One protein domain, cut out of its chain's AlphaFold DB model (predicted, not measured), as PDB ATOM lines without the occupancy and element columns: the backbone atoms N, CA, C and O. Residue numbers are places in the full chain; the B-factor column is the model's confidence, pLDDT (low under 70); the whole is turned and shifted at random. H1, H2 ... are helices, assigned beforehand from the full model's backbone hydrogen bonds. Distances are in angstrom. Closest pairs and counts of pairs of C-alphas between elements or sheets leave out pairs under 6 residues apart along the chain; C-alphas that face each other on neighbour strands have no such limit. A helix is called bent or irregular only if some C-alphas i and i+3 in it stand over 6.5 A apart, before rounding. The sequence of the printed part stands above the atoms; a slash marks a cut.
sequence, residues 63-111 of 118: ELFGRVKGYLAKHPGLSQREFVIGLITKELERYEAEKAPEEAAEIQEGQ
ATOM      1  N   GLU A  63      95.651  99.833 118.370       93.62
ATOM      2  CA  GLU A  63      96.224 101.165 118.569       93.62
ATOM      3  C   GLU A  63      97.348 101.438 117.559       93.62
ATOM      4  O   GLU A  63      97.359 102.475 116.890       93.62
ATOM      5  N   LEU A  64      98.275 100.486 117.403       90.31
ATOM      6  CA  LEU A  64      99.384 100.617 116.463       90.31
ATOM      7  C   LEU A  64      98.873 100.657 115.020       90.31
ATOM      8  O   LEU A  64      99.315 101.493 114.232       90.31
ATOM      9  N   PHE A  65      97.899  99.811 114.684       90.88
ATOM     10  CA  PHE A  65      97.274  99.814 113.366       90.88
ATOM     11  C   PHE A  65      96.628 101.169 113.037       90.88
ATOM     12  O   PHE A  65      96.862 101.725 111.960       90.88
ATOM     13  N   GLY A  66      95.871 101.740 113.979       92.31
ATOM     14  CA  GLY A  66      95.249 103.056 113.831       92.31
ATOM     15  C   GLY A  66      96.278 104.171 113.637       92.31
ATOM     16  O   GLY A  66      96.135 105.003 112.738       92.31
ATOM     17  N   ARG A  67      97.368 104.152 114.415       94.38
ATOM     18  CA  ARG A  67      98.480 105.106 114.274       94.38
ATOM     19  C   ARG A  67      99.147 105.019 112.902       94.38
ATOM     20  O   ARG A  67      99.361 106.054 112.271       94.38
ATOM     21  N   VAL A  68      99.410 103.807 112.406       91.38
ATOM     22  CA  VAL A  68      99.979 103.586 111.065       91.38
ATOM     23  C   VAL A  68      99.043 104.123 109.983       91.38
ATOM     24  O   VAL A  68      99.485 104.849 109.094       91.38
ATOM     25  N   LYS A  69      97.735 103.853 110.071       91.25
ATOM     26  CA  LYS A  69      96.750 104.400 109.122       91.25
ATOM     27  C   LYS A  69      96.730 105.929 109.123       91.25
ATOM     28  O   LYS A  69      96.746 106.531 108.050       91.25
ATOM     29  N   GLY A  70      96.740 106.553 110.301       94.12
ATOM     30  CA  GLY A  70      96.775 108.011 110.429       94.12
ATOM     31  C   GLY A  70      98.043 108.633 109.839       94.12
ATOM     32  O   GLY A  70      97.980 109.699 109.229       94.12
ATOM     33  N   TYR A  71      99.186 107.959 109.977       92.75
ATOM     34  CA  TYR A  71     100.437 108.381 109.352       92.75
ATOM     35  C   TYR A  71     100.361 108.307 107.820       92.75
ATOM     36  O   TYR A  71     100.654 109.299 107.153       92.75
ATOM     37  N   LEU A  72      99.892 107.186 107.262       92.88
ATOM     38  CA  LEU A  72      99.767 107.002 105.809       92.88
ATOM     39  C   LEU A  72      98.773 107.988 105.179       92.88
ATOM     40  O   LEU A  72      99.022 108.499 104.094       92.88
ATOM     41  N   ALA A  73      97.686 108.327 105.877       91.56
ATOM     42  CA  ALA A  73      96.725 109.326 105.403       91.56
ATOM     43  C   ALA A  73      97.343 110.728 105.227       91.56
ATOM     44  O   ALA A  73      96.901 111.493 104.373       91.56
ATOM     45  N   LYS A  74      98.369 111.066 106.018       93.50
ATOM     46  CA  LYS A  74      99.099 112.342 105.926       93.50
ATOM     47  C   LYS A  74     100.210 112.334 104.871       93.50
ATOM     48  O   LYS A  74     100.731 113.398 104.556       93.50
ATOM     49  N   HIS A  75     100.565 111.163 104.340       89.88
ATOM     50  CA  HIS A  75     101.637 110.976 103.359       89.88
ATOM     51  C   HIS A  75     101.057 110.357 102.078       89.88
ATOM     52  O   HIS A  75     101.291 109.179 101.791       89.88
ATOM     53  N   PRO A  76     100.255 111.128 101.315       82.06
ATOM     54  CA  PRO A  76      99.645 110.639 100.086       82.06
ATOM     55  C   PRO A  76     100.741 110.235  99.093       82.06
ATOM     56  O   PRO A  76     101.586 111.046  98.727       82.06
ATOM     57  N   GLY A  77     100.735 108.966  98.683       84.25
ATOM     58  CA  GLY A  77     101.752 108.376  97.803       84.25
ATOM     59  C   GLY A  77     102.628 107.319  98.475       84.25
ATOM     60  O   GLY A  77     103.265 106.550  97.767       84.25
ATOM     61  N   LEU A  78     102.615 107.218  99.809       89.62
ATOM     62  CA  LEU A  78     103.301 106.149 100.528       89.62
ATOM     63  C   LEU A  78     102.338 104.991 100.802       89.62
ATOM     64  O   LEU A  78     101.378 105.129 101.565       89.62
ATOM     65  N   SER A  79     102.587 103.827 100.204       89.00
ATOM     66  CA  SER A  79     101.816 102.627 100.527       89.00
ATOM     67  C   SER A  79     102.235 102.037 101.877       89.00
ATOM     68  O   SER A  79     103.380 102.152 102.318       89.00
ATOM     69  N   GLN A  80     101.312 101.323 102.528       86.62
ATOM     70  CA  GLN A  80     101.610 100.596 103.769       86.62
ATOM     71  C   GLN A  80     102.776  99.611 103.591       86.62
ATOM     72  O   GLN A  80     103.586  99.443 104.497       86.62
ATOM     73  N   ARG A  81     102.877  98.988 102.410       86.44
ATOM     74  CA  ARG A  81     103.972  98.080 102.062       86.44
ATOM     75  C   ARG A  81     105.311  98.816 102.000       86.44
ATOM     76  O   ARG A  81     106.266  98.354 102.608       86.44
ATOM     77  N   GLU A  82     105.384  99.933 101.282       88.38
ATOM     78  CA  GLU A  82     106.618 100.727 101.158       88.38
ATOM     79  C   GLU A  82     107.069 101.289 102.501       88.38
ATOM     80  O   GLU A  82     108.257 101.261 102.800       88.38
ATOM     81  N   PHE A  83     106.125 101.725 103.336       91.25
ATOM     82  CA  PHE A  83     106.426 102.180 104.689       91.25
ATOM     83  C   PHE A  83     107.108 101.089 105.526       91.25
ATOM     84  O   PHE A  83     108.151 101.335 106.126       91.25
ATOM     85  N   VAL A  84     106.547  99.875 105.539       90.56
ATOM     86  CA  VAL A  84     107.109  98.755 106.311       90.56
ATOM     87  C   VAL A  84     108.452  98.304 105.739       90.56
ATOM     88  O   VAL A  84     109.390  98.095 106.503       90.56
ATOM     89  N   ILE A  85     108.573  98.190 104.412       89.56
ATOM     90  CA  ILE A  85     109.839  97.813 103.767       89.56
ATOM     91  C   ILE A  85     110.922  98.848 104.080       89.56
ATOM     92  O   ILE A  85     111.999  98.467 104.521       89.56
ATOM     93  N   GLY A  86     110.627 100.141 103.927       90.31
ATOM     94  CA  GLY A  86     111.586 101.208 104.206       90.31
ATOM     95  C   GLY A  86     112.042 101.238 105.666       90.31
ATOM     96  O   GLY A  86     113.216 101.477 105.931       90.31
ATOM     97  N   LEU A  87     111.143 100.947 106.613       92.50
ATOM     98  CA  LEU A  87     111.492 100.863 108.032       92.50
ATOM     99  C   LEU A  87     112.450  99.699 108.318       92.50
ATOM    100  O   LEU A  87     113.416  99.880 109.055       92.50
ATOM    101  N   ILE A  88     112.212  98.534 107.710       92.44
ATOM    102  CA  ILE A  88     113.084  97.361 107.855       92.44
ATOM    103  C   ILE A  88     114.446  97.621 107.205       92.44
ATOM    104  O   ILE A  88     115.466  97.433 107.856       92.44
ATOM    105  N   THR A  89     114.474  98.081 105.950       91.19
ATOM    106  CA  THR A  89     115.724  98.349 105.221       91.19
ATOM    107  C   THR A  89     116.599  99.349 105.965       91.19
ATOM    108  O   THR A  89     117.775  99.081 106.170       91.19
ATOM    109  N   LYS A  90     116.019 100.451 106.453       93.38
ATOM    110  CA  LYS A  90     116.763 101.467 107.202       93.38
ATOM    111  C   LYS A  90     117.395 100.917 108.486       93.38
ATOM    112  O   LYS A  90     118.503 101.312 108.833       93.38
ATOM    113  N   GLU A  91     116.687 100.052 109.210       93.56
ATOM    114  CA  GLU A  91     117.221  99.470 110.446       93.56
ATOM    115  C   GLU A  91     118.332  98.451 110.157       93.56
ATOM    116  O   GLU A  91     119.330  98.422 110.872       93.56
ATOM    117  N   LEU A  92     118.203  97.669 109.078       92.12
ATOM    118  CA  LEU A  92     119.253  96.748 108.631       92.12
ATOM    119  C   LEU A  92     120.511  97.497 108.183       92.12
ATOM    120  O   LEU A  92     121.595  97.185 108.663       92.12
ATOM    121  N   GLU A  93     120.368  98.528 107.346       91.81
ATOM    122  CA  GLU A  93     121.488  99.375 106.910       91.81
ATOM    123  C   GLU A  93     122.217 100.003 108.103       91.81
ATOM    124  O   GLU A  93     123.446 100.060 108.135       91.81
ATOM    125  N   ARG A  94     121.465 100.454 109.115       92.06
ATOM    126  CA  ARG A  94     122.040 100.996 110.346       92.06
ATOM    127  C   ARG A  94     122.826  99.933 111.118       92.06
ATOM    128  O   ARG A  94     123.943 100.216 111.539       92.06
ATOM    129  N   TYR A  95     122.265  98.739 111.295       90.56
ATOM    130  CA  TYR A  95     122.941  97.634 111.978       90.56
ATOM    131  C   TYR A  95     124.230  97.213 111.257       90.56
ATOM    132  O   TYR A  95     125.267  97.036 111.891       90.56
ATOM    133  N   GLU A  96     124.188  97.099 109.928       89.31
ATOM    134  CA  GLU A  96     125.347  96.753 109.098       89.31
ATOM    135  C   GLU A  96     126.434  97.841 109.153       89.31
ATOM    136  O   GLU A  96     127.617  97.530 109.279       89.31
ATOM    137  N   ALA A  97     126.047  99.120 109.144       86.00
ATOM    138  CA  ALA A  97     126.980 100.237 109.291       86.00
ATOM    139  C   ALA A  97     127.625 100.307 110.688       86.00
ATOM    140  O   ALA A  97     128.796 100.666 110.803       86.00
ATOM    141  N   GLU A  98     126.886  99.955 111.746       82.25
ATOM    142  CA  GLU A  98     127.409  99.858 113.118       82.25
ATOM    143  C   GLU A  98     128.340  98.636 113.304       82.25
ATOM    144  O   GLU A  98     129.227  98.677 114.153       82.25
ATOM    145  N   LYS A  99     128.190  97.581 112.487       69.00
ATOM    146  CA  LYS A  99     129.027  96.360 112.463       69.00
ATOM    147  C   LYS A  99     130.319  96.488 111.645       69.00
ATOM    148  O   LYS A  99     131.324  95.867 111.987       69.00
ATOM    149  N   ALA A 100     130.316  97.304 110.591       59.06
ATOM    150  CA  ALA A 100     131.466  97.518 109.710       59.06
ATOM    151  C   ALA A 100     132.792  97.950 110.395       59.06
ATOM    152  O   ALA A 100     133.849  97.557 109.896       59.06
ATOM    153  N   PRO A 101     132.818  98.721 111.506       57.78
ATOM    154  CA  PRO A 101     134.083  99.066 112.156       57.78
ATOM    155  C   PRO A 101     134.721  97.934 112.984       57.78
ATOM    156  O   PRO A 101     135.896  98.064 113.313       57.78
ATOM    157  N   GLU A 102     134.019  96.838 113.310       52.34
ATOM    158  CA  GLU A 102     134.611  95.718 114.076       52.34
ATOM    159  C   GLU A 102     135.331  94.698 113.171       52.34
ATOM    160  O   GLU A 102     136.435  94.267 113.494       52.34
ATOM    161  N   GLU A 103     134.796  94.380 111.986       50.81
ATOM    162  CA  GLU A 103     135.439  93.421 111.063       50.81
ATOM    163  C   GLU A 103     136.686  94.000 110.363       50.81
ATOM    164  O   GLU A 103     137.617  93.267 110.029       50.81
ATOM    165  N   ALA A 104     136.766  95.322 110.181       50.56
ATOM    166  CA  ALA A 104     137.958  95.972 109.625       50.56
ATOM    167  C   ALA A 104     139.136  96.052 110.620       50.56
ATOM    168  O   ALA A 104     140.280  96.236 110.189       50.56
ATOM    169  N   ALA A 105     138.870  95.924 111.926       50.97
ATOM    170  CA  ALA A 105     139.893  95.898 112.971       50.97
ATOM    171  C   ALA A 105     140.492  94.490 113.153       50.97
ATOM    172  O   ALA A 105     141.708  94.363 113.274       50.97
ATOM    173  N   GLU A 106     139.681  93.428 113.063       48.59
ATOM    174  CA  GLU A 106     140.174  92.042 113.169       48.59
ATOM    175  C   GLU A 106     141.036  91.610 111.967       48.59
ATOM    176  O   GLU A 106     141.971  90.824 112.126       48.59
ATOM    177  N   ILE A 107     140.793  92.152 110.766       51.72
ATOM    178  CA  ILE A 107     141.612  91.840 109.579       51.72
ATOM    179  C   ILE A 107     142.998  92.513 109.647       51.72
ATOM    180  O   ILE A 107     143.959  91.981 109.093       51.72
ATOM    181  N   GLN A 108     143.139  93.640 110.359       46.34
ATOM    182  CA  GLN A 108     144.426  94.334 110.505       46.34
ATOM    183  C   GLN A 108     145.331  93.701 111.575       46.34
ATOM    184  O   GLN A 108     146.527  93.565 111.328       46.34
ATOM    185  N   GLU A 109     144.799  93.223 112.705       46.03
ATOM    186  CA  GLU A 109     145.633  92.564 113.730       46.03
ATOM    187  C   GLU A 109     146.116  91.158 113.317       46.03
ATOM    188  O   GLU A 109     147.166  90.703 113.767       46.03
ATOM    189  N   GLY A 110     145.402  90.470 112.416       48.94
ATOM    190  CA  GLY A 110     145.788  89.139 111.933       48.94
ATOM    191  C   GLY A 110     146.883  89.115 110.855       48.94
ATOM    192  O   GLY A 110     147.436  88.050 110.590       48.94
ATOM    193  N   GLN A 111     147.197  90.251 110.220       47.62
ATOM    194  CA  GLN A 111     148.160  90.319 109.106       47.62
ATOM    195  C   GLN A 111     149.550  90.846 109.500       47.62
ATOM    196  O   GLN A 111     150.503  90.620 108.757       47.62
TER     197      GLN A 111
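This is residues 63 to 111 of the 118 residues of a protein of Clostridiaceae bacterium (UniProt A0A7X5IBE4). Beginning at the first printed residue, picture an L: a short helix, H1, makes the foot, and a much longer helix, H2, sets off from the corner and makes the length of the model. A loop, residues 75 to 79, joins them at the corner, and H2 is bent at a shallow angle on its way out, with residues 85 to 111 sticking out free. The printed part has 49 residues, with two named helices in the order H1, H2 and no named strand; the class is all helix. The whole is extended, with a radius of gyration of the C-alphas of 18.0 A and spans of 55 by 23 by 13 A.

Start with H1, residues 63 to 74, and go over the tight link of 5 residues to H2, residues 80 to 109. H2 was assigned as one helix by its hydrogen bonds but is bent: C-alphas 98 and 101 are 6.8 A apart. Its arms, H2a, residues 80 to 98, and H2b, residues 101 to 109, stand at a shallow tilt of 29 degrees. H1 and H2a are close but not clearly touching; their closest C-alphas, those of Leu 72 and Gln 80, are 7.0 A apart. Their lines are about perpendicular, at 79 degrees. H1 and H2b are apart. In H2a every O i to N i+4 pair is within hydrogen-bond range; in H1 it is 7 of 8 and in H2b 3 of 5.

Find C-alpha 63 at (96.224, 101.165, 118.569); from there H1 runs 17.1 A to C-alpha 74. Look next at C-alpha 80, at (101.610, 100.596, 103.769), where H2a begins its 27.5 A. H2b covers 13.3 A and ends at C-alpha 109, at (145.633, 92.564, 113.730).

The two C-alphas farthest apart, those of Ala 73 and Gln 111, are 55.0 A apart. The printed part has no cut and no long link. Read the B-factor column for the pLDDT: its mean over the printed part is 80.3, and residues 99 to 111 are under 70.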